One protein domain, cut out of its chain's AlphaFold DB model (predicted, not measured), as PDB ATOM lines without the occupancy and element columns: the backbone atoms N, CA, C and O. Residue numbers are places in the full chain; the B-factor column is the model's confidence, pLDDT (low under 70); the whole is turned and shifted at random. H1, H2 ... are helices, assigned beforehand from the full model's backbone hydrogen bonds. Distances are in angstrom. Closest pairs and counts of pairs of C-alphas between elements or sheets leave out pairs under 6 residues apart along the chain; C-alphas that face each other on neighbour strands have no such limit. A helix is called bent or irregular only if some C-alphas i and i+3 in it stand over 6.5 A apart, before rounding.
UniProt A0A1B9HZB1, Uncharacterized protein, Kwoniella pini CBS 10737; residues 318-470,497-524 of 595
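Overview. This is residues 318 to 470 and 497 to 524 of the 595 residues of an uncharacterized protein of Kwoniella pini CBS 10737 (UniProt A0A1B9HZB1). The kinked helix H7 runs through the middle of a helical body, with H2, H3 and H5 packed on it, H1 packed on H5, and H4 packed on H3. The long helix H10 crosses the last part of H7 about at a right angle, and H8 packs on H10, with H9 farther out; a long loop, residues 391 to 412, lies at the other end of the whole. The printed part has 181 residues with ten named helices, H1 to H10 in order along the chain, and no named strand; the class is all helix. The whole is compact, with a radius of gyration of the C-alphas of 17.3 A, and has an elongated outline of 54 by 33 by 31 A.

Along the chain. H1, residues 325 to 331, begins at C-alpha 325 at (172.921, 166.380, 190.374). H2 holds residues 333 to 340, and H3 residues 345 to 355, 15.7 A from first to last C-alpha. H4 holds residues 358 to 366, 13.5 A long. H5, residues 375 to 390, is 20.7 A long and has a kink of 26 degrees near residue 382. H3 is irregular, with C-alphas 346 and 349 at 7.1 A, and H5 only just, with C-alphas 380 and 383 at 6.8 A. H6 has four residues, 413 to 416. H7, residues 420 to 443, begins at C-alpha 420 at (169.443, 190.926, 188.018) and is 31.4 A long, with a kink of 34 degrees near residue 432. H8 holds residues 446 to 454 and H9 residues 460 to 470, 16.4 A long. H10, residues 497 to 519, is 33.1 A long and ends at C-alpha 519 at (187.617, 166.437, 172.696).

Arrangement. H7 is the hub, touching H1, H2, H3, H4, H5 and H10. H1 only just touches it, with 3 pairs of C-alphas within 8 A and the closest those of Gln 328 and Ile 439, 7.0 A apart. H1 touches H5 too, closest at C-alphas 326 and 385, 7.0 A. H2 touches H7 at a steep tilt of 48 degrees, opposite ways, closest at C-alphas 336 and 431, 7.0 A. H3 touches H7 at a shallow tilt of 23 degrees, opposite ways, closest at C-alphas 350 and 430, 6.2 A. H3 touches H4, closest at C-alphas 354 and 361, 4.7 A. H5 touches H7 at a steep tilt of 66 degrees, closest at C-alphas 383 and 432, 6.9 A. H6 is close to H7 but not clearly touching, closest at C-alphas 415 and 423, 7.8 A. H10 is about perpendicular to H7, at 85 degrees; they touch, closest at C-alphas 441 and 510, 5.9 A. H8 touches H10, closest at C-alphas 449 and 509, 5.8 A, while H9 only just touches it, with 3 pairs of C-alphas within 8 A and the closest those of Leu 465 and Lys 505, 7.0 A. H9 and H7 are apart. Each O i to N i+4 pair is within hydrogen-bond range in H1, H2, H8 and H10, against 5 of 7 in H3, 3 of 5 in H4, 10 of 12 in H5, 18 of 20 in H7 and 3 of 7 in H9, where 4 of 8 O i to N i+3 pairs are; H6 is too short for an O i to N i+4 pair.

Size, cuts and confidence. The two C-alphas farthest apart, those of Ser 403 and Asn 457, are 56.2 A apart. Residues 471 to 496 are not printed, and C-alphas 470 and 497 are 17.9 A apart across this cut. The link from H5 to H6 is long, with 22 residues. The mean pLDDT of the printed part is 88.5; residues 393 to 403 and 456 to 470 are under 70.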
ATOM      1  N   ALA A 318     183.353 158.258 195.025       95.44
ATOM      2  CA  ALA A 318     182.375 157.201 194.761       95.44
ATOM      3  C   ALA A 318     181.002 157.440 195.425       95.44
ATOM      4  O   ALA A 318     179.979 157.010 194.897       95.44
ATOM      5  N   GLU A 319     180.953 158.124 196.568       96.50
ATOM      6  CA  GLU A 319     179.701 158.479 197.250       96.50
ATOM      7  C   GLU A 319     179.081 159.731 196.627       96.50
ATOM      8  O   GLU A 319     177.871 159.802 196.399       96.50
ATOM      9  N   TYR A 320     179.918 160.712 196.289       96.44
ATOM     10  CA  TYR A 320     179.495 161.958 195.663       96.44
ATOM     11  C   TYR A 320     178.865 161.729 194.282       96.44
ATOM     12  O   TYR A 320     177.830 162.317 193.956       96.44
ATOM     13  N   THR A 321     179.436 160.831 193.478       95.75
ATOM     14  CA  THR A 321     178.912 160.461 192.149       95.75
ATOM     15  C   THR A 321     177.536 159.798 192.200       95.75
ATOM     16  O   THR A 321     176.764 159.935 191.252       95.75
ATOM     17  N   GLN A 322     177.193 159.131 193.305       96.12
ATOM     18  CA  GLN A 322     175.878 158.510 193.502       96.12
ATOM     19  C   GLN A 322     174.784 159.522 193.864       96.12
ATOM     20  O   GLN A 322     173.594 159.226 193.718       96.12
ATOM     21  N   LEU A 323     175.157 160.720 194.326       95.50
ATOM     22  CA  LEU A 323     174.200 161.786 194.597       95.50
ATOM     23  C   LEU A 323     173.521 162.250 193.307       95.50
ATOM     24  O   LEU A 323     174.131 162.340 192.241       95.50
ATOM     25  N   ARG A 324     172.249 162.648 193.408       94.88
ATOM     26  CA  ARG A 324     171.584 163.331 192.290       94.88
ATOM     27  C   ARG A 324     172.296 164.652 192.020       94.88
ATOM     28  O   ARG A 324     172.775 165.301 192.949       94.88
ATOM     29  N   ARG A 325     172.260 165.125 190.771       94.88
ATOM     30  CA  ARG A 325     172.921 166.380 190.374       94.88
ATOM     31  C   ARG A 325     172.549 167.576 191.256       94.88
ATOM     32  O   ARG A 325     173.395 168.391 191.595       94.88
ATOM     33  N   VAL A 326     171.288 167.655 191.674       93.88
ATOM     34  CA  VAL A 326     170.794 168.678 192.609       93.88
ATOM     35  C   VAL A 326     171.539 168.639 193.950       93.88
ATOM     36  O   VAL A 326     171.909 169.683 194.485       93.88
ATOM     37  N   ASP A 327     171.750 167.439 194.487       93.38
ATOM     38  CA  ASP A 327     172.372 167.208 195.790       93.38
ATOM     39  C   ASP A 327     173.899 167.420 195.703       93.38
ATOM     40  O   ASP A 327     174.499 168.002 196.605       93.38
ATOM     41  N   GLN A 328     174.510 167.081 194.561       95.75
ATOM     42  CA  GLN A 328     175.893 167.456 194.232       95.75
ATOM     43  C   GLN A 328     176.077 168.980 194.224       95.75
ATOM     44  O   GLN A 328     176.954 169.506 194.911       95.75
ATOM     45  N   ILE A 329     175.199 169.712 193.523       95.38
ATOM     46  CA  ILE A 329     175.216 171.185 193.507       95.38
ATOM     47  C   ILE A 329     175.047 171.736 194.926       95.38
ATOM     48  O   ILE A 329     175.723 172.693 195.293       95.38
ATOM     49  N   TYR A 330     174.174 171.141 195.744       92.38
ATOM     50  CA  TYR A 330     174.005 171.543 197.141       92.38
ATOM     51  C   TYR A 330     175.305 171.407 197.941       92.38
ATOM     52  O   TYR A 330     175.696 172.352 198.631       92.38
ATOM     53  N   ALA A 331     175.998 170.279 197.801       93.44
ATOM     54  CA  ALA A 331     177.234 169.989 198.516       93.44
ATOM     55  C   ALA A 331     178.395 170.938 198.153       93.44
ATOM     56  O   ALA A 331     179.269 171.168 198.992       93.44
ATOM     57  N   ILE A 332     178.415 171.516 196.946       95.56
ATOM     58  CA  ILE A 332     179.446 172.487 196.523       95.56
ATOM     59  C   ILE A 332     179.070 173.950 196.798       95.56
ATOM     60  O   ILE A 332     179.867 174.842 196.530       95.56
ATOM     61  N   ARG A 333     177.886 174.249 197.347       93.56
ATOM     62  CA  ARG A 333     177.481 175.644 197.612       93.56
ATOM     63  C   ARG A 333     178.449 176.452 198.478       93.56
ATOM     64  O   ARG A 333     178.616 177.621 198.145       93.56
ATOM     65  N   PRO A 334     179.076 175.901 199.539       93.25
ATOM     66  CA  PRO A 334     180.095 176.642 200.285       93.25
ATOM     67  C   PRO A 334     181.198 177.171 199.362       93.25
ATOM     68  O   PRO A 334     181.525 178.347 199.397       93.25
ATOM     69  N   HIS A 335     181.639 176.345 198.418       94.50
ATOM     70  CA  HIS A 335     182.641 176.725 197.435       94.50
ATOM     71  C   HIS A 335     182.145 177.808 196.464       94.50
ATOM     72  O   HIS A 335     182.853 178.756 196.133       94.50
ATOM     73  N   LEU A 336     180.893 177.706 196.013       96.12
ATOM     74  CA  LEU A 336     180.298 178.743 195.172       96.12
ATOM     75  C   LEU A 336     180.148 180.077 195.929       96.12
ATOM     76  O   LEU A 336     180.246 181.134 195.307       96.12
ATOM     77  N   LEU A 337     179.938 180.058 197.252       95.31
ATOM     78  CA  LEU A 337     179.969 181.268 198.086       95.31
ATOM     79  C   LEU A 337     181.371 181.879 198.132       95.31
ATOM     80  O   LEU A 337     181.488 183.097 198.007       95.31
ATOM     81  N   ASP A 338     182.419 181.064 198.237       96.00
ATOM     82  CA  ASP A 338     183.805 181.547 198.197       96.00
ATOM     83  C   ASP A 338     184.112 182.242 196.860       96.00
ATOM     84  O   ASP A 338     184.783 183.274 196.836       96.00
ATOM     85  N   ILE A 339     183.546 181.760 195.749       97.12
ATOM     86  CA  ILE A 339     183.628 182.434 194.441       97.12
ATOM     87  C   ILE A 339     182.894 183.778 194.463       97.12
ATOM     88  O   ILE A 339     183.451 184.787 194.031       97.12
ATOM     89  N   LEU A 340     181.663 183.825 194.989       96.94
ATOM     90  CA  LEU A 340     180.905 185.078 195.118       96.94
ATOM     91  C   LEU A 340     181.634 186.112 195.989       96.94
ATOM     92  O   LEU A 340     181.502 187.319 195.757       96.94
ATOM     93  N   ASN A 341     182.403 185.646 196.972       97.38
ATOM     94  CA  ASN A 341     183.223 186.454 197.867       97.38
ATOM     95  C   ASN A 341     184.632 186.751 197.327       97.38
ATOM     96  O   ASN A 341     185.400 187.421 198.016       97.38
ATOM     97  N   ASP A 342     184.962 186.327 196.101       97.00
ATOM     98  CA  ASP A 342     186.302 186.440 195.508       97.00
ATOM     99  C   ASP A 342     187.414 185.847 196.407       97.00
ATOM    100  O   ASP A 342     188.552 186.316 196.395       97.00
ATOM    101  N   GLN A 343     187.073 184.831 197.205       96.69
ATOM    102  CA  GLN A 343     187.968 184.119 198.123       96.69
ATOM    103  C   GLN A 343     188.537 182.834 197.512       96.69
ATOM    104  O   GLN A 343     189.586 182.370 197.947       96.69
ATOM    105  N   TYR A 344     187.889 182.284 196.483       96.00
ATOM    106  CA  TYR A 344     188.383 181.102 195.783       96.00
ATOM    107  C   TYR A 344     189.371 181.476 194.668       96.00
ATOM    108  O   TYR A 344     188.978 181.771 193.533       96.00
ATOM    109  N   GLU A 345     190.666 181.469 194.998       95.19
ATOM    110  CA  GLU A 345     191.759 181.928 194.130       95.19
ATOM    111  C   GLU A 345     191.745 181.341 192.704       95.19
ATOM    112  O   GLU A 345     191.841 182.125 191.748       95.19
ATOM    113  N   PRO A 346     191.527 180.026 192.498       95.25
ATOM    114  CA  PRO A 346     191.507 179.437 191.162       95.25
ATOM    115  C   PRO A 346     190.425 179.997 190.225       95.25
ATOM    116  O   PRO A 346     190.636 179.992 189.014       95.25
ATOM    117  N   ALA A 347     189.305 180.527 190.734       95.38
ATOM    118  CA  ALA A 347     188.238 181.112 189.903       95.38
ATOM    119  C   ALA A 347     188.324 182.642 189.755       95.38
ATOM    120  O   ALA A 347     187.610 183.226 188.927       95.38
ATOM    121  N   ILE A 348     189.199 183.322 190.510       96.12
ATOM    122  CA  ILE A 348     189.296 184.794 190.510       96.12
ATOM    123  C   ILE A 348     189.549 185.344 189.099       96.12
ATOM    124  O   ILE A 348     189.006 186.389 188.732       96.12
ATOM    125  N   TRP A 349     190.339 184.653 188.270       95.50
ATOM    126  CA  TRP A 349     190.621 185.096 186.898       95.50
ATOM    127  C   TRP A 349     189.349 185.184 186.040       95.50
ATOM    128  O   TRP A 349     189.219 186.114 185.237       95.50
ATOM    129  N   ARG A 350     188.394 184.263 186.229       96.00
ATOM    130  CA  ARG A 350     187.130 184.218 185.484       96.00
ATOM    131  C   ARG A 350     186.218 185.357 185.925       96.00
ATOM    132  O   ARG A 350     185.722 186.104 185.077       96.00
ATOM    133  N   ALA A 351     186.097 185.574 187.235       97.00
ATOM    134  CA  ALA A 351     185.397 186.732 187.792       97.00
ATOM    135  C   ALA A 351     186.014 188.051 187.286       97.00
ATOM    136  O   ALA A 351     185.307 188.934 186.797       97.00
ATOM    137  N   ASN A 352     187.343 188.176 187.298       97.12
ATOM    138  CA  ASN A 352     188.042 189.358 186.790       97.12
ATOM    139  C   ASN A 352     187.800 189.587 185.291       97.12
ATOM    140  O   ASN A 352     187.545 190.724 184.889       97.12
ATOM    141  N   LYS A 353     187.823 188.537 184.455       96.50
ATOM    142  CA  LYS A 353     187.466 188.641 183.028       96.50
ATOM    143  C   LYS A 353     186.021 189.107 182.843       96.50
ATOM    144  O   LYS A 353     185.782 189.959 181.985       96.50
ATOM    145  N   PHE A 354     185.089 188.616 183.661       97.31
ATOM    146  CA  PHE A 354     183.693 189.047 183.620       97.31
ATOM    147  C   PHE A 354     183.559 190.549 183.918       97.31
ATOM    148  O   PHE A 354     182.935 191.297 183.161       97.31
ATOM    149  N   PHE A 355     184.200 191.039 184.979       97.56
ATOM    150  CA  PHE A 355     184.152 192.462 185.334       97.56
ATOM    151  C   PHE A 355     184.981 193.366 184.407       97.56
ATOM    152  O   PHE A 355     184.778 194.576 184.399       97.56
ATOM    153  N   ALA A 356     185.861 192.807 183.573       95.69
ATOM    154  CA  ALA A 356     186.703 193.571 182.655       95.69
ATOM    155  C   ALA A 356     185.990 194.059 181.369       95.69
ATOM    156  O   ALA A 356     186.631 194.702 180.536       95.69
ATOM    157  N   GLY A 357     184.691 193.772 181.197       94.00
ATOM    158  CA  GLY A 357     183.825 194.364 180.165       94.00
ATOM    159  C   GLY A 357     183.197 193.364 179.184       94.00
ATOM    160  O   GLY A 357     183.596 192.204 179.110       94.00
ATOM    161  N   GLY A 358     182.223 193.823 178.388       93.25
ATOM    162  CA  GLY A 358     181.361 192.966 177.553       93.25
ATOM    163  C   GLY A 358     182.097 192.034 176.581       93.25
ATOM    164  O   GLY A 358     181.783 190.852 176.517       93.25
ATOM    165  N   LYS A 359     183.140 192.511 175.883       94.44
ATOM    166  CA  LYS A 359     183.923 191.664 174.957       94.44
ATOM    167  C   LYS A 359     184.617 190.500 175.676       94.44
ATOM    168  O   LYS A 359     184.633 189.389 175.160       94.44
ATOM    169  N   LYS A 360     185.170 190.755 176.869       94.88
ATOM    170  CA  LYS A 360     185.818 189.729 177.700       94.88
ATOM    171  C   LYS A 360     184.796 188.798 178.363       94.88
ATOM    172  O   LYS A 360     185.087 187.620 178.527       94.88
ATOM    173  N   ARG A 361     183.590 189.295 178.681       93.50
ATOM    174  CA  ARG A 361     182.455 188.450 179.103       93.50
ATOM    175  C   ARG A 361     182.086 187.449 178.007       93.50
ATOM    176  O   ARG A 361     182.007 186.264 178.283       93.50
ATOM    177  N   LEU A 362     181.943 187.900 176.759       90.94
ATOM    178  CA  LEU A 362     181.583 187.019 175.639       90.94
ATOM    179  C   LEU A 362     182.640 185.939 175.363       90.94
ATOM    180  O   LEU A 362     182.276 184.802 175.075       90.94
ATOM    181  N   SER A 363     183.935 186.249 175.506       93.69
ATOM    182  CA  SER A 363     184.992 185.238 175.342       93.69
ATOM    183  C   SER A 363     184.974 184.152 176.424       93.69
ATOM    184  O   SER A 363     185.456 183.050 176.177       93.69
ATOM    185  N   LEU A 364     184.398 184.413 177.606       93.25
ATOM    186  CA  LEU A 364     184.246 183.374 178.632       93.25
ATOM    187  C   LEU A 364     183.306 182.252 178.182       93.25
ATOM    188  O   LEU A 364     183.522 181.107 178.566       93.25
ATOM    189  N   ASN A 365     182.312 182.562 177.346       87.94
ATOM    190  CA  ASN A 365     181.376 181.561 176.842       87.94
ATOM    191  C   ASN A 365     182.071 180.551 175.915       87.94
ATOM    192  O   ASN A 365     181.841 179.352 176.016       87.94
ATOM    193  N   SER A 366     182.992 181.011 175.060       87.50
ATOM    194  CA  SER A 366     183.803 180.108 174.227       87.50
ATOM    195  C   SER A 366     184.794 179.261 175.034       87.50
ATOM    196  O   SER A 366     185.180 178.186 174.583       87.50
ATOM    197  N   GLU A 367     185.198 179.732 176.219       88.69
ATOM    198  CA  GLU A 367     186.089 179.013 177.141       88.69
ATOM    199  C   GLU A 367     185.338 178.017 178.044       88.69
ATOM    200  O   GLU A 367     185.976 177.258 178.778       88.69
ATOM    201  N   ALA A 368     184.001 178.025 178.039       89.19
ATOM    202  CA  ALA A 368     183.212 177.059 178.785       89.19
ATOM    203  C   ALA A 368     183.324 175.674 178.128       89.19
ATOM    204  O   ALA A 368     183.160 175.511 176.915       89.19
ATOM    205  N   ALA A 369     183.626 174.671 178.946       90.69
ATOM    206  CA  ALA A 369     183.640 173.271 178.560       90.69
ATOM    207  C   ALA A 369     182.852 172.489 179.608       90.69
ATOM    208  O   ALA A 369     183.017 172.720 180.804       90.69
ATOM    209  N   TYR A 370     181.976 171.605 179.137       93.12
ATOM    210  CA  TYR A 370     181.069 170.834 179.991       93.12
ATOM    211  C   TYR A 370     181.457 169.352 180.078       93.12
ATOM    212  O   TYR A 370     180.774 168.583 180.743       93.12
ATOM    213  N   GLY A 371     182.569 168.966 179.440       91.38
ATOM    214  CA  GLY A 371     183.076 167.597 179.445       91.38
ATOM    215  C   GLY A 371     182.074 166.635 178.826       91.38
ATOM    216  O   GLY A 371     181.643 166.840 177.691       91.38
ATOM    217  N   ASP A 372     181.711 165.615 179.594       89.44
ATOM    218  CA  ASP A 372     180.721 164.584 179.283       89.44
ATOM    219  C   ASP A 372     179.308 164.906 179.813       89.44
ATOM    220  O   ASP A 372     178.371 164.130 179.604       89.44
ATOM    221  N   ILE A 373     179.114 166.052 180.479       92.69
ATOM    222  CA  ILE A 373     177.791 166.480 180.947       92.69
ATOM    223  C   ILE A 373     176.943 166.887 179.741       92.69
ATOM    224  O   ILE A 373     177.297 167.779 178.966       92.69
ATOM    225  N   HIS A 374     175.780 166.252 179.611       91.44
ATOM    226  CA  HIS A 374     174.855 166.502 178.512       91.44
ATOM    227  C   HIS A 374     174.299 167.938 178.555       91.44
ATOM    228  O   HIS A 374     173.937 168.441 179.619       91.44
ATOM    229  N   GLU A 375     174.149 168.585 177.397       91.12
ATOM    230  CA  GLU A 375     173.659 169.972 177.301       91.12
ATOM    231  C   GLU A 375     172.248 170.138 177.892       91.12
ATOM    232  O   GLU A 375     171.980 171.089 178.632       91.12
ATOM    233  N   ASP A 376     171.365 169.161 177.667       92.81
ATOM    234  CA  ASP A 376     170.052 169.112 178.325       92.81
ATOM    235  C   ASP A 376     170.148 169.023 179.859       92.81
ATOM    236  O   ASP A 376     169.274 169.532 180.552       92.81
ATOM    237  N   GLU A 377     171.178 168.392 180.429       95.38
ATOM    238  CA  GLU A 377     171.352 168.358 181.887       95.38
ATOM    239  C   GLU A 377     171.783 169.731 182.414       95.38
ATOM    240  O   GLU A 377     171.271 170.206 183.433       95.38
ATOM    241  N   VAL A 378     172.682 170.400 181.687       95.81
ATOM    242  CA  VAL A 378     173.118 171.765 181.994       95.81
ATOM    243  C   VAL A 378     171.922 172.715 181.991       95.81
ATOM    244  O   VAL A 378     171.685 173.409 182.982       95.81
ATOM    245  N   THR A 379     171.141 172.714 180.912       95.19
ATOM    246  CA  THR A 379     170.008 173.630 180.710       95.19
ATOM    247  C   THR A 379     168.806 173.307 181.591       95.19
ATOM    248  O   THR A 379     168.174 174.230 182.105       95.19
ATOM    249  N   ASN A 380     168.494 172.026 181.812       95.31
ATOM    250  CA  ASN A 380     167.298 171.643 182.560       95.31
ATOM    251  C   ASN A 380     167.549 171.443 184.057       95.31
ATOM    252  O   ASN A 380     166.607 171.596 184.826       95.31
ATOM    253  N   VAL A 381     168.767 171.123 184.507       95.94
ATOM    254  CA  VAL A 381     169.039 170.793 185.922       95.94
ATOM    255  C   VAL A 381     170.015 171.767 186.558       95.94
ATOM    256  O   VAL A 381     169.652 172.415 187.539       95.94
ATOM    257  N   ILE A 382     171.225 171.901 186.014       97.19
ATOM    258  CA  ILE A 382     172.300 172.654 186.677       97.19
ATOM    259  C   ILE A 382     171.987 174.151 186.692       97.19
ATOM    260  O   ILE A 382     171.955 174.765 187.760       97.19
ATOM    261  N   LEU A 383     171.697 174.737 185.529       96.19
ATOM    262  CA  LEU A 383     171.426 176.167 185.403       96.19
ATOM    263  C   LEU A 383     170.185 176.601 186.206       96.19
ATOM    264  O   LEU A 383     170.282 177.576 186.956       96.19
ATOM    265  N   PRO A 384     169.039 175.887 186.154       95.12
ATOM    266  CA  PRO A 384     167.874 176.252 186.956       95.12
ATOM    267  C   PRO A 384     168.131 176.156 188.461       95.12
ATOM    268  O   PRO A 384     167.615 176.976 189.222       95.12
ATOM    269  N   GLU A 385     168.944 175.197 188.907       95.19
ATOM    270  CA  GLU A 385     169.338 175.085 190.314       95.19
ATOM    271  C   GLU A 385     170.262 176.224 190.758       95.19
ATOM    272  O   GLU A 385     170.057 176.789 191.837       95.19
ATOM    273  N   LEU A 386     171.220 176.626 189.918       95.50
ATOM    274  CA  LEU A 386     172.066 177.794 190.175       95.50
ATOM    275  C   LEU A 386     171.242 179.085 190.202       95.50
ATOM    276  O   LEU A 386     171.365 179.866 191.145       95.50
ATOM    277  N   HIS A 387     170.340 179.287 189.238       93.81
ATOM    278  CA  HIS A 387     169.423 180.427 189.241       93.81
ATOM    279  C   HIS A 387     168.549 180.456 190.487       93.81
ATOM    280  O   HIS A 387     168.461 181.503 191.128       93.81
ATOM    281  N   ARG A 388     167.943 179.327 190.876       90.69
ATOM    282  CA  ARG A 388     167.135 179.261 192.100       90.69
ATOM    283  C   ARG A 388     167.958 179.611 193.333       90.69
ATOM    284  O   ARG A 388     167.475 180.308 194.221       90.69
ATOM    285  N   TRP A 389     169.178 179.091 193.423       91.44
ATOM    286  CA  TRP A 389     170.028 179.309 194.586       91.44
ATOM    287  C   TRP A 389     170.525 180.756 194.689       91.44
ATOM    288  O   TRP A 389     170.528 181.309 195.789       91.44
ATOM    289  N   VAL A 390     170.916 181.367 193.571       92.44
ATOM    290  CA  VAL A 390     171.527 182.700 193.538       92.44
ATOM    291  C   VAL A 390     170.487 183.822 193.547       92.44
ATOM    292  O   VAL A 390     170.662 184.813 194.253       92.44
ATOM    293  N   LEU A 391     169.392 183.673 192.799       90.06
ATOM    294  CA  LEU A 391     168.358 184.702 192.618       90.06
ATOM    295  C   LEU A 391     167.218 184.607 193.648       90.06
ATOM    296  O   LEU A 391     166.098 185.030 193.349       90.06
ATOM    297  N   ARG A 392     167.464 184.025 194.833       82.38
ATOM    298  CA  ARG A 392     166.454 183.901 195.908       82.38
ATOM    299  C   ARG A 392     165.706 185.220 196.108       82.38
ATOM    300  O   ARG A 392     166.331 186.279 196.092       82.38
ATOM    301  N   ALA A 393     164.391 185.140 196.304       64.81
ATOM    302  CA  ALA A 393     163.449 186.258 196.472       64.81
ATOM    303  C   ALA A 393     163.321 187.262 195.294       64.81
ATOM    304  O   ALA A 393     162.222 187.752 195.052       64.81
ATOM    305  N   GLU A 394     164.388 187.552 194.541       61.72
ATOM    306  CA  GLU A 394     164.416 188.531 193.435       61.72
ATOM    307  C   GLU A 394     163.999 187.931 192.080       61.72
ATOM    308  O   GLU A 394     163.576 188.648 191.176       61.72
ATOM    309  N   GLY A 395     164.132 186.612 191.912       56.81
ATOM    310  CA  GLY A 395     163.933 185.930 190.632       56.81
ATOM    311  C   GLY A 395     162.482 185.630 190.252       56.81
ATOM    312  O   GLY A 395     162.246 185.167 189.132       56.81
ATOM    313  N   ARG A 396     161.506 185.854 191.142       63.34
ATOM    314  CA  ARG A 396     160.097 185.581 190.833       63.34
ATOM    315  C   ARG A 396     159.398 186.840 190.335       63.34
ATOM    316  O   ARG A 396     159.104 187.759 191.087       63.34
ATOM    317  N   ASN A 397     159.081 186.837 189.042       58.88
ATOM    318  CA  ASN A 397     158.284 187.880 188.392       58.88
ATOM    319  C   ASN A 397     156.806 187.888 188.841       58.88
ATOM    320  O   ASN A 397     156.033 188.714 188.366       58.88
ATOM    321  N   ASP A 398     156.389 186.961 189.707       61.97
ATOM    322  CA  ASP A 398     154.998 186.790 190.140       61.97
ATOM    323  C   ASP A 398     154.576 187.750 191.268       61.97
ATOM    324  O   ASP A 398     153.410 187.756 191.665       61.97
ATOM    325  N   GLY A 399     155.499 188.570 191.789       62.91
ATOM    326  CA  GLY A 399     155.218 189.524 192.866       62.91
ATOM    327  C   GLY A 399     154.847 188.868 194.202       62.91
ATOM    328  O   GLY A 399     154.497 189.575 195.148       62.91
ATOM    329  N   GLN A 400     154.933 187.538 194.314       62.22
ATOM    330  CA  GLN A 400     154.694 186.803 195.552       62.22
ATOM    331  C   GLN A 400     156.022 186.541 196.254       62.22
ATOM    332  O   GLN A 400     156.553 185.425 196.262       62.22
ATOM    333  N   THR A 401     156.562 187.579 196.891       60.91
ATOM    334  CA  THR A 401     157.652 187.403 197.849       60.91
ATOM    335  C   THR A 401     157.120 186.564 199.008       60.91
ATOM    336  O   THR A 401     156.294 187.024 199.798       60.91
ATOM    337  N   ARG A 402     157.541 185.299 199.097       65.94
ATOM    338  CA  ARG A 402     157.245 184.474 200.271       65.94
ATOM    339  C   ARG A 402     157.989 185.099 201.448       65.94
ATOM    340  O   ARG A 402     159.202 185.266 201.369       65.94
ATOM    341  N   SER A 403     157.272 185.454 202.514       67.75
ATOM    342  CA  SER A 403     157.834 186.117 203.703       67.75
ATOM    343  C   SER A 403     158.978 185.341 204.363       67.75
ATOM    344  O   SER A 403     159.769 185.932 205.089       67.75
ATOM    345  N   ASP A 404     159.067 184.042 204.075       73.56
ATOM    346  CA  ASP A 404     159.967 183.097 204.733       73.56
ATOM    347  C   ASP A 404     161.147 182.684 203.828       73.56
ATOM    348  O   ASP A 404     161.880 181.746 204.138       73.56
ATOM    349  N   GLU A 405     161.330 183.341 202.677       70.88
ATOM    350  CA  GLU A 405     162.433 183.030 201.768       70.88
ATOM    351  C   GLU A 405     163.756 183.625 202.294       70.88
ATOM    352  O   GLU A 405     163.832 184.834 202.525       70.88
ATOM    353  N   PRO A 406     164.812 182.807 202.493       76.81
ATOM    354  CA  PRO A 406     166.110 183.293 202.937       76.81
ATOM    355  C   PRO A 406     166.673 184.302 201.943       76.81
ATOM    356  O   PRO A 406     166.510 184.161 200.726       76.81
ATOM    357  N   THR A 407     167.386 185.300 202.463       82.31
ATOM    358  CA  THR A 407     168.025 186.324 201.641       82.31
ATOM    359  C   THR A 407     168.954 185.694 200.608       82.31
ATOM    360  O   THR A 407     169.581 184.653 200.843       82.31
ATOM    361  N   ARG A 408     169.045 186.336 199.441       86.81
ATOM    362  CA  ARG A 408     170.036 186.001 198.418       86.81
ATOM    363  C   ARG A 408     171.441 185.934 199.042       86.81
ATOM    364  O   ARG A 408     171.761 186.779 199.881       86.81
ATOM    365  N   PRO A 409     172.294 184.985 198.610       88.56
ATOM    366  CA  PRO A 409     173.686 184.961 199.038       88.56
ATOM    367  C   PRO A 409     174.387 186.285 198.691       88.56
ATOM    368  O   PRO A 409     174.393 186.723 197.534       88.56
ATOM    369  N   SER A 410     174.964 186.928 199.708       90.38
ATOM    370  CA  SER A 410     175.799 188.117 199.548       90.38
ATOM    371  C   SER A 410     177.198 187.717 199.090       90.38
ATOM    372  O   SER A 410     177.782 186.804 199.667       90.38
ATOM    373  N   GLY A 411     177.728 188.423 198.093       92.94
ATOM    374  CA  GLY A 411     179.117 188.285 197.650       92.94
ATOM    375  C   GLY A 411     179.930 189.551 197.915       92.94
ATOM    376  O   GLY A 411     179.600 190.365 198.786       92.94
ATOM    377  N   THR A 412     180.952 189.784 197.097       95.25
ATOM    378  CA  THR A 412     181.721 191.033 197.121       95.25
ATOM    379  C   THR A 412     180.894 192.250 196.706       95.25
ATOM    380  O   THR A 412     179.835 192.146 196.085       95.25
ATOM    381  N   LYS A 413     181.402 193.459 196.997       96.62
ATOM    382  CA  LYS A 413     180.749 194.723 196.598       96.62
ATOM    383  C   LYS A 413     180.467 194.786 195.092       96.62
ATOM    384  O   LYS A 413     179.399 195.246 194.708       96.62
ATOM    385  N   ARG A 414     181.399 194.300 194.259       96.81
ATOM    386  CA  ARG A 414     181.248 194.283 192.794       96.81
ATOM    387  C   ARG A 414     180.168 193.308 192.328       96.81
ATOM    388  O   ARG A 414     179.420 193.630 191.412       96.81
ATOM    389  N   TYR A 415     180.039 192.160 192.990       96.56
ATOM    390  CA  TYR A 415     178.963 191.214 192.718       96.56
ATOM    391  C   TYR A 415     177.598 191.755 193.176       96.56
ATOM    392  O   TYR A 415     176.627 191.726 192.423       96.56
ATOM    393  N   ASN A 416     177.523 192.324 194.381       95.62
ATOM    394  CA  ASN A 416     176.279 192.883 194.918       95.62
ATOM    395  C   ASN A 416     175.798 194.125 194.144       95.62
ATOM    396  O   ASN A 416     174.615 194.440 194.198       95.62
ATOM    397  N   SER A 417     176.683 194.812 193.408       96.25
ATOM    398  CA  SER A 417     176.308 195.929 192.528       96.25
ATOM    399  C   SER A 417     175.722 195.515 191.173       96.25
ATOM    400  O   SER A 417     175.271 196.383 190.430       96.25
ATOM    401  N   LEU A 418     175.754 194.224 190.824       96.19
ATOM    402  CA  LEU A 418     175.219 193.736 189.553       96.19
ATOM    403  C   LEU A 418     173.691 193.826 189.515       96.19
ATOM    404  O   LEU A 418     173.005 193.511 190.490       96.19
ATOM    405  N   THR A 419     173.154 194.186 188.351       95.00
ATOM    406  CA  THR A 419     171.710 194.073 188.081       95.00
ATOM    407  C   THR A 419     171.277 192.603 187.996       95.00
ATOM    408  O   THR A 419     172.093 191.729 187.718       95.00
ATOM    409  N   ILE A 420     169.978 192.303 188.149       93.06
ATOM    410  CA  ILE A 420     169.443 190.926 188.018       93.06
ATOM    411  C   ILE A 420     169.854 190.278 186.685       93.06
ATOM    412  O   ILE A 420     170.205 189.100 186.644       93.06
ATOM    413  N   HIS A 421     169.849 191.047 185.592       95.06
ATOM    414  CA  HIS A 421     170.289 190.557 184.287       95.06
ATOM    415  C   HIS A 421     171.782 190.202 184.276       95.06
ATOM    416  O   HIS A 421     172.161 189.138 183.794       95.06
ATOM    417  N   GLU A 422     172.634 191.052 184.850       95.88
ATOM    418  CA  GLU A 422     174.066 190.767 184.947       95.88
ATOM    419  C   GLU A 422     174.378 189.622 185.911       95.88
ATOM    420  O   GLU A 422     175.351 188.910 185.693       95.88
ATOM    421  N   ILE A 423     173.554 189.396 186.935       96.12
ATOM    422  CA  ILE A 423     173.692 188.235 187.820       96.12
ATOM    423  C   ILE A 423     173.374 186.954 187.061       96.12
ATOM    424  O   ILE A 423     174.105 185.983 187.211       96.12
ATOM    425  N   LYS A 424     172.346 186.945 186.201       95.69
ATOM    426  CA  LYS A 424     172.100 185.809 185.298       95.69
ATOM    427  C   LYS A 424     173.314 185.539 184.411       95.69
ATOM    428  O   LYS A 424     173.813 184.426 184.411       95.69
ATOM    429  N   GLN A 425     173.881 186.573 183.788       96.56
ATOM    430  CA  GLN A 425     175.122 186.416 183.016       96.56
ATOM    431  C   GLN A 425     176.306 185.944 183.876       96.56
ATOM    432  O   GLN A 425     177.154 185.197 183.396       96.56
ATOM    433  N   TYR A 426     176.405 186.385 185.133       97.44
ATOM    434  CA  TYR A 426     177.446 185.932 186.057       97.44
ATOM    435  C   TYR A 426     177.258 184.452 186.417       97.44
ATOM    436  O   TYR A 426     178.236 183.711 186.496       97.44
ATOM    437  N   ILE A 427     176.012 183.997 186.577       97.19
ATOM    438  CA  ILE A 427     175.685 182.580 186.754       97.19
ATOM    439  C   ILE A 427     176.149 181.786 185.528       97.19
ATOM    440  O   ILE A 427     176.894 180.825 185.693       97.19
ATOM    441  N   ASP A 428     175.797 182.228 184.323       96.44
ATOM    442  CA  ASP A 428     176.092 181.510 183.078       96.44
ATOM    443  C   ASP A 428     177.599 181.476 182.762       96.44
ATOM    444  O   ASP A 428     178.149 180.434 182.409       96.44
ATOM    445  N   PHE A 429     178.297 182.611 182.898       96.69
ATOM    446  CA  PHE A 429     179.696 182.749 182.465       96.69
ATOM    447  C   PHE A 429     180.727 182.462 183.551       96.69
ATOM    448  O   PHE A 429     181.887 182.190 183.220       96.69
ATOM    449  N   VAL A 430     180.340 182.560 184.827       97.12
ATOM    450  CA  VAL A 430     181.224 182.318 185.973       97.12
ATOM    451  C   VAL A 430     180.777 181.081 186.734       97.12
ATOM    452  O   VAL A 430     181.474 180.076 186.690       97.12
ATOM    453  N   LEU A 431     179.616 181.102 187.390       97.75
ATOM    454  CA  LEU A 431     179.263 180.030 188.329       97.75
ATOM    455  C   LEU A 431     179.014 178.677 187.665       97.75
ATOM    456  O   LEU A 431     179.344 177.664 188.271       97.75
ATOM    457  N   LEU A 432     178.449 178.627 186.458       97.69
ATOM    458  CA  LEU A 432     178.173 177.369 185.766       97.69
ATOM    459  C   LEU A 432     179.471 176.611 185.417       97.69
ATOM    460  O   LEU A 432     179.598 175.463 185.846       97.69
ATOM    461  N   PRO A 433     180.460 177.206 184.718       97.44
ATOM    462  CA  PRO A 433     181.744 176.545 184.491       97.44
ATOM    463  C   PRO A 433     182.438 176.113 185.786       97.44
ATOM    464  O   PRO A 433     182.933 174.994 185.867       97.44
ATOM    465  N   GLU A 434     182.436 176.963 186.816       97.69
ATOM    466  CA  GLU A 434     183.065 176.633 188.102       97.69
ATOM    467  C   GLU A 434     182.315 175.513 188.841       97.69
ATOM    468  O   GLU A 434     182.935 174.642 189.441       97.69
ATOM    469  N   THR A 435     180.986 175.464 188.727       97.94
ATOM    470  CA  THR A 435     180.153 174.363 189.234       97.94
ATOM    471  C   THR A 435     180.541 173.043 188.584       97.94
ATOM    472  O   THR A 435     180.694 172.043 189.279       97.94
ATOM    473  N   ILE A 436     180.735 173.031 187.266       97.75
ATOM    474  CA  ILE A 436     181.119 171.824 186.527       97.75
ATOM    475  C   ILE A 436     182.528 171.369 186.917       97.75
ATOM    476  O   ILE A 436     182.735 170.181 187.156       97.75
ATOM    477  N   ILE A 437     183.470 172.303 187.073       97.12
ATOM    478  CA  ILE A 437     184.823 171.987 187.552       97.12
ATOM    479  C   ILE A 437     184.773 171.395 188.964       97.12
ATOM    480  O   ILE A 437     185.390 170.364 189.209       97.12
ATOM    481  N   GLN A 438     183.996 171.975 189.878       97.25
ATOM    482  CA  GLN A 438     183.872 171.449 191.240       97.25
ATOM    483  C   GLN A 438     183.167 170.098 191.308       97.25
ATOM    484  O   GLN A 438     183.555 169.235 192.095       97.25
ATOM    485  N   ILE A 439     182.158 169.883 190.466       97.50
ATOM    486  CA  ILE A 439     181.546 168.566 190.296       97.50
ATOM    487  C   ILE A 439     182.607 167.560 189.849       97.50
ATOM    488  O   ILE A 439     182.676 166.488 190.440       97.50
ATOM    489  N   CYS A 440     183.450 167.902 188.872       97.31
ATOM    490  CA  CYS A 440     184.533 167.037 188.409       97.31
ATOM    491  C   CYS A 440     185.542 166.730 189.523       97.31
ATOM    492  O   CYS A 440     185.808 165.561 189.781       97.31
ATOM    493  N   ILE A 441     186.047 167.754 190.223       96.44
ATOM    494  CA  ILE A 441     187.017 167.600 191.325       96.44
ATOM    495  C   ILE A 441     186.493 166.643 192.399       96.44
ATOM    496  O   ILE A 441     187.251 165.852 192.942       96.44
ATOM    497  N   ARG A 442     185.192 166.705 192.706       96.31
ATOM    498  CA  ARG A 442     184.576 165.836 193.715       96.31
ATOM    499  C   ARG A 442     184.132 164.476 193.194       96.31
ATOM    500  O   ARG A 442     183.796 163.626 194.006       96.31
ATOM    501  N   SER A 443     184.064 164.280 191.881       96.62
ATOM    502  CA  SER A 443     183.561 163.038 191.278       96.62
ATOM    503  C   SER A 443     184.667 162.098 190.815       96.62
ATOM    504  O   SER A 443     184.401 160.915 190.630       96.62
ATOM    505  N   VAL A 444     185.874 162.617 190.592       95.75
ATOM    506  CA  VAL A 444     186.983 161.886 189.975       95.75
ATOM    507  C   VAL A 444     188.115 161.741 190.983       95.75
ATOM    508  O   VAL A 444     188.461 162.700 191.673       95.75
ATOM    509  N   GLU A 445     188.693 160.544 191.066       95.69
ATOM    510  CA  GLU A 445     189.875 160.300 191.891       95.69
ATOM    511  C   GLU A 445     191.066 161.120 191.376       95.69
ATOM    512  O   GLU A 445     191.260 161.310 190.171       95.69
ATOM    513  N   LEU A 446     191.904 161.613 192.291       93.19
ATOM    514  CA  LEU A 446     193.033 162.469 191.917       93.19
ATOM    515  C   LEU A 446     194.039 161.743 191.005       93.19
ATOM    516  O   LEU A 446     194.651 162.380 190.146       93.19
ATOM    517  N   SER A 447     194.186 160.423 191.161       92.31
ATOM    518  CA  SER A 447     195.006 159.575 190.285       92.31
ATOM    519  C   SER A 447     194.588 159.689 188.824       92.31
ATOM    520  O   SER A 447     195.439 159.862 187.956       92.31
ATOM    521  N   ASP A 448     193.284 159.674 188.566       91.12
ATOM    522  CA  ASP A 448     192.724 159.638 187.216       91.12
ATOM    523  C   ASP A 448     192.856 161.016 186.551       91.12
ATOM    524  O   ASP A 448     193.165 161.127 185.362       91.12
ATOM    525  N   LEU A 449     192.706 162.089 187.340       92.25
ATOM    526  CA  LEU A 449     193.000 163.451 186.892       92.25
ATOM    527  C   LEU A 449     194.475 163.599 186.488       92.25
ATOM    528  O   LEU A 449     194.770 164.193 185.449       92.25
ATOM    529  N   ILE A 450     195.399 163.037 187.272       90.88
ATOM    530  CA  ILE A 450     196.839 163.057 186.978       90.88
ATOM    531  C   ILE A 450     197.155 162.234 185.721       90.88
ATOM    532  O   ILE A 450     197.840 162.739 184.830       90.88
ATOM    533  N   GLU A 451     196.643 161.007 185.618       89.69
ATOM    534  CA  GLU A 451     196.868 160.117 184.471       89.69
ATOM    535  C   GLU A 451     196.362 160.752 183.169       89.69
ATOM    536  O   GLU A 451     197.062 160.764 182.152       89.69
ATOM    537  N   SER A 452     195.180 161.371 183.214       87.19
ATOM    538  CA  SER A 452     194.605 162.046 182.052       87.19
ATOM    539  C   SER A 452     195.493 163.172 181.520       87.19
ATOM    540  O   SER A 452     195.648 163.302 180.304       87.19
ATOM    541  N   ALA A 453     196.127 163.933 182.416       86.38
ATOM    542  CA  ALA A 453     197.010 165.036 182.064       86.38
ATOM    543  C   ALA A 453     198.378 164.555 181.551       86.38
ATOM    544  O   ALA A 453     199.028 165.265 180.791       86.38
ATOM    545  N   GLN A 454     198.814 163.351 181.937       86.25
ATOM    546  CA  GLN A 454     200.048 162.734 181.436       86.25
ATOM    547  C   GLN A 454     199.870 162.075 180.061       86.25
ATOM    548  O   GLN A 454     200.841 161.946 179.316       86.25
ATOM    549  N   SER A 455     198.649 161.644 179.727       77.88
ATOM    550  CA  SER A 455     198.357 160.879 178.505       77.88
ATOM    551  C   SER A 455     198.425 161.690 177.206       77.88
ATOM    552  O   SER A 455     198.511 161.115 176.120       77.88
ATOM    553  N   GLU A 456     198.408 163.017 177.296       65.31
ATOM    554  CA  GLU A 456     198.430 163.907 176.140       65.31
ATOM    555  C   GLU A 456     199.755 164.670 176.100       65.31
ATOM    556  O   GLU A 456     200.341 164.971 177.137       65.31
ATOM    557  N   ASN A 457     200.252 164.953 174.890       60.81
ATOM    558  CA  ASN A 457     201.460 165.746 174.620       60.81
ATOM    559  C   ASN A 457     201.272 167.218 175.045       60.81
ATOM    560  O   ASN A 457     201.443 168.125 174.233       60.81
ATOM    561  N   GLY A 458     200.861 167.451 176.289       56.34
ATOM    562  CA  GLY A 458     200.645 168.763 176.859       56.34
ATOM    563  C   GLY A 458     201.933 169.569 176.828       56.34
ATOM    564  O   GLY A 458     203.034 169.023 176.987       56.34
ATOM    565  N   ASP A 459     201.760 170.868 176.601       60.97
ATOM    566  CA  ASP A 459     202.821 171.864 176.628       60.97
ATOM    567  C   ASP A 459     203.709 171.657 177.871       60.97
ATOM    568  O   ASP A 459     203.221 171.391 178.972       60.97
ATOM    569  N   GLU A 460     205.032 171.747 177.698       68.88
ATOM    570  CA  GLU A 460     206.041 171.463 178.739       68.88
ATOM    571  C   GLU A 460     205.787 172.212 180.067       68.88
ATOM    572  O   GLU A 460     206.152 171.729 181.143       68.88
ATOM    573  N   ASP A 461     205.099 173.354 180.003       62.12
ATOM    574  CA  ASP A 461     204.724 174.177 181.153       62.12
ATOM    575  C   ASP A 461     203.741 173.474 182.113       62.12
ATOM    576  O   ASP A 461     203.810 173.683 183.329       62.12
ATOM    577  N   ASP A 462     202.871 172.590 181.612       63.09
ATOM    578  CA  ASP A 462     201.923 171.839 182.446       63.09
ATOM    579  C   ASP A 462     202.598 170.642 183.140       63.09
ATOM    580  O   ASP A 462     202.275 170.318 184.290       63.09
ATOM    581  N   LYS A 463     203.620 170.038 182.518       64.94
ATOM    582  CA  LYS A 463     204.377 168.910 183.098       64.94
ATOM    583  C   LYS A 463     205.156 169.307 184.356       64.94
ATOM    584  O   LYS A 463     205.249 168.526 185.306       64.94
ATOM    585  N   LEU A 464     205.682 170.534 184.405       61.31
ATOM    586  CA  LEU A 464     206.403 171.050 185.576       61.31
ATOM    587  C   LEU A 464     205.499 171.194 186.811       61.31
ATOM    588  O   LEU A 464     205.970 171.021 187.938       61.31
ATOM    589  N   LEU A 465     204.203 171.456 186.620       62.53
ATOM    590  CA  LEU A 465     203.237 171.562 187.717       62.53
ATOM    591  C   LEU A 465     202.867 170.190 188.306       62.53
ATOM    592  O   LEU A 465     202.674 170.086 189.522       62.53
ATOM    593  N   LEU A 466     202.822 169.148 187.471       62.53
ATOM    594  CA  LEU A 466     202.498 167.764 187.850       62.53
ATOM    595  C   LEU A 466     203.570 167.110 188.736       62.53
ATOM    596  O   LEU A 466     203.237 166.437 189.714       62.53
ATOM    597  N   ASN A 467     204.853 167.372 188.469       68.38
ATOM    598  CA  ASN A 467     205.963 166.797 189.243       68.38
ATOM    599  C   ASN A 467     205.940 167.187 190.732       68.38
ATOM    600  O   ASN A 467     206.493 166.476 191.569       68.38
ATOM    601  N   GLY A 468     205.281 168.297 191.079       64.62
ATOM    602  CA  GLY A 468     205.127 168.734 192.465       64.62
ATOM    603  C   GLY A 468     203.995 168.050 193.240       64.62
ATOM    604  O   GLY A 468     203.915 168.281 194.437       64.62
ATOM    605  N   LEU A 469     203.101 167.284 192.597       63.41
ATOM    606  CA  LEU A 469     202.030 166.526 193.276       63.41
ATOM    607  C   LEU A 469     202.384 165.047 193.466       63.41
ATOM    608  O   LEU A 469     201.962 164.440 194.440       63.41
ATOM    609  N   SER A 470     203.166 164.472 192.548       60.94
ATOM    610  CA  SER A 470     203.538 163.050 192.596       60.94
ATOM    611  C   SER A 470     204.703 162.750 193.541       60.94
ATOM    612  O   SER A 470     204.960 161.585 193.844       60.94
ATOM    613  N   SER A 497     199.841 178.436 202.150       79.25
ATOM    614  CA  SER A 497     200.309 178.654 200.775       79.25
ATOM    615  C   SER A 497     200.443 177.356 199.973       79.25
ATOM    616  O   SER A 497     200.179 177.341 198.772       79.25
ATOM    617  N   GLU A 498     200.811 176.258 200.632       84.31
ATOM    618  CA  GLU A 498     200.934 174.947 199.999       84.31
ATOM    619  C   GLU A 498     199.562 174.340 199.691       84.31
ATOM    620  O   GLU A 498     199.352 173.819 198.595       84.31
ATOM    621  N   GLN A 499     198.596 174.487 200.603       85.69
ATOM    622  CA  GLN A 499     197.219 174.053 200.375       85.69
ATOM    623  C   GLN A 499     196.580 174.793 199.192       85.69
ATOM    624  O   GLN A 499     196.019 174.152 198.305       85.69
ATOM    625  N   ILE A 500     196.734 176.120 199.140       84.56
ATOM    626  CA  ILE A 500     196.274 176.950 198.019       84.56
ATOM    627  C   ILE A 500     196.929 176.495 196.708       84.56
ATOM    628  O   ILE A 500     196.254 176.322 195.691       84.56
ATOM    629  N   LEU A 501     198.244 176.254 196.718       84.75
ATOM    630  CA  LEU A 501     198.959 175.800 195.529       84.75
ATOM    631  C   LEU A 501     198.449 174.435 195.045       84.75
ATOM    632  O   LEU A 501     198.290 174.232 193.841       84.75
ATOM    633  N   ASN A 502     198.175 173.510 195.965       89.56
ATOM    634  CA  ASN A 502     197.618 172.202 195.637       89.56
ATOM    635  C   ASN A 502     196.206 172.321 195.056       89.56
ATOM    636  O   ASN A 502     195.914 171.684 194.046       89.56
ATOM    637  N   GLU A 503     195.367 173.197 195.605       92.12
ATOM    638  CA  GLU A 503     194.025 173.458 195.084       92.12
ATOM    639  C   GLU A 503     194.056 174.056 193.668       92.12
ATOM    640  O   GLU A 503     193.340 173.589 192.781       92.12
ATOM    641  N   ILE A 504     194.961 175.007 193.398       92.94
ATOM    642  CA  ILE A 504     195.180 175.555 192.047       92.94
ATOM    643  C   ILE A 504     195.601 174.453 191.066       92.94
ATOM    644  O   ILE A 504     195.151 174.442 189.916       92.94
ATOM    645  N   LYS A 505     196.469 173.524 191.483       91.81
ATOM    646  CA  LYS A 505     196.891 172.411 190.621       91.81
ATOM    647  C   LYS A 505     195.734 171.451 190.341       91.81
ATOM    648  O   LYS A 505     195.508 171.129 189.178       91.81
ATOM    649  N   ILE A 506     194.976 171.052 191.364       94.69
ATOM    650  CA  ILE A 506     193.796 170.185 191.213       94.69
ATOM    651  C   ILE A 506     192.772 170.840 190.280       94.69
ATOM    652  O   ILE A 506     192.258 170.192 189.371       94.69
ATOM    653  N   TYR A 507     192.541 172.144 190.435       95.12
ATOM    654  CA  TYR A 507     191.671 172.917 189.553       95.12
ATOM    655  C   TYR A 507     192.107 172.855 188.085       95.12
ATOM    656  O   TYR A 507     191.284 172.614 187.199       95.12
ATOM    657  N   LYS A 508     193.403 173.048 187.811       93.50
ATOM    658  CA  LYS A 508     193.949 172.952 186.450       93.50
ATOM    659  C   LYS A 508     193.801 171.545 185.876       93.50
ATOM    660  O   LYS A 508     193.357 171.418 184.739       93.50
ATOM    661  N   LEU A 509     194.113 170.513 186.664       93.88
ATOM    662  CA  LEU A 509     193.958 169.117 186.251       93.88
ATOM    663  C   LEU A 509     192.501 168.794 185.910       93.88
ATOM    664  O   LEU A 509     192.234 168.274 184.833       93.88
ATOM    665  N   ALA A 510     191.549 169.178 186.763       95.75
ATOM    666  CA  ALA A 510     190.125 168.978 186.505       95.75
ATOM    667  C   ALA A 510     189.643 169.741 185.264       95.75
ATOM    668  O   ALA A 510     188.902 169.202 184.444       95.75
ATOM    669  N   ARG A 511     190.095 170.986 185.072       94.31
ATOM    670  CA  ARG A 511     189.773 171.762 183.868       94.31
ATOM    671  C   ARG A 511     190.309 171.090 182.600       94.31
ATOM    672  O   ARG A 511     189.578 171.031 181.614       94.31
ATOM    673  N   ASN A 512     191.547 170.601 182.619       92.50
ATOM    674  CA  ASN A 512     192.142 169.892 181.485       92.50
ATOM    675  C   ASN A 512     191.417 168.564 181.237       92.50
ATOM    676  O   ASN A 512     191.034 168.292 180.108       92.50
ATOM    677  N   TYR A 513     191.090 167.808 182.285       94.06
ATOM    678  CA  TYR A 513     190.283 166.592 182.174       94.06
ATOM    679  C   TYR A 513     188.935 166.842 181.480       94.06
ATOM    680  O   TYR A 513     188.579 166.137 180.538       94.06
ATOM    681  N   ILE A 514     188.211 167.896 181.873       94.31
ATOM    682  CA  ILE A 514     186.944 168.300 181.239       94.31
ATOM    683  C   ILE A 514     187.142 168.659 179.756       94.31
ATOM    684  O   ILE A 514     186.288 168.341 178.925       94.31
ATOM    685  N   LEU A 515     188.239 169.333 179.403       91.25
ATOM    686  CA  LEU A 515     188.561 169.638 178.005       91.25
ATOM    687  C   LEU A 515     188.846 168.359 177.213       91.25
ATOM    688  O   LEU A 515     188.272 168.175 176.142       91.25
ATOM    689  N   ASN A 516     189.611 167.436 177.786       90.50
ATOM    690  CA  ASN A 516     189.954 166.165 177.159       90.50
ATOM    691  C   ASN A 516     188.706 165.299 176.956       90.50
ATOM    692  O   ASN A 516     188.557 164.679 175.907       90.50
ATOM    693  N   LEU A 517     187.764 165.299 177.904       90.44
ATOM    694  CA  LEU A 517     186.459 164.645 177.738       90.44
ATOM    695  C   LEU A 517     185.637 165.265 176.602       90.44
ATOM    696  O   LEU A 517     184.992 164.548 175.838       90.44
ATOM    697  N   ARG A 518     185.673 166.594 176.461       87.56
ATOM    698  CA  ARG A 518     184.988 167.298 175.367       87.56
ATOM    699  C   ARG A 518     185.594 166.956 174.004       87.56
ATOM    700  O   ARG A 518     184.851 166.866 173.026       87.56
ATOM    701  N   GLU A 519     186.913 166.822 173.925       85.19
ATOM    702  CA  GLU A 519     187.617 166.437 172.696       85.19
ATOM    703  C   GLU A 519     187.393 164.962 172.362       85.19
ATOM    704  O   GLU A 519     187.086 164.631 171.221       85.19
ATOM    705  N   LYS A 520     187.413 164.091 173.374       83.38
ATOM    706  CA  LYS A 520     187.094 162.658 173.279       83.38
ATOM    707  C   LYS A 520     185.590 162.393 173.217       83.38
ATOM    708  O   LYS A 520     185.152 161.332 173.652       83.38
ATOM    709  N   ASN A 521     184.788 163.327 172.701       81.12
ATOM    710  CA  ASN A 521     183.345 163.150 172.580       81.12
ATOM    711  C   ASN A 521     183.052 162.002 171.602       81.12
ATOM    712  O   ASN A 521     182.937 162.205 170.391       81.12
ATOM    713  N   LEU A 522     182.959 160.794 172.162       78.25
ATOM    714  CA  LEU A 522     182.787 159.539 171.441       78.25
ATOM    715  C   LEU A 522     181.558 159.596 170.536       78.25
ATOM    716  O   LEU A 522     181.608 159.052 169.438       78.25
ATOM    717  N   ASP A 523     180.503 160.302 170.946       80.31
ATOM    718  CA  ASP A 523     179.282 160.441 170.154       80.31
ATOM    719  C   ASP A 523     179.550 161.189 168.845       80.31
ATOM    720  O   ASP A 523     179.174 160.703 167.777       80.31
ATOM    721  N   LYS A 524     180.269 162.320 168.893       84.12
ATOM    722  CA  LYS A 524     180.682 163.054 167.679       84.12
ATOM    723  C   LYS A 524     181.610 162.223 166.809       84.12
ATOM    724  O   LYS A 524     181.483 162.199 165.587       84.12
TER     725      LYS A 524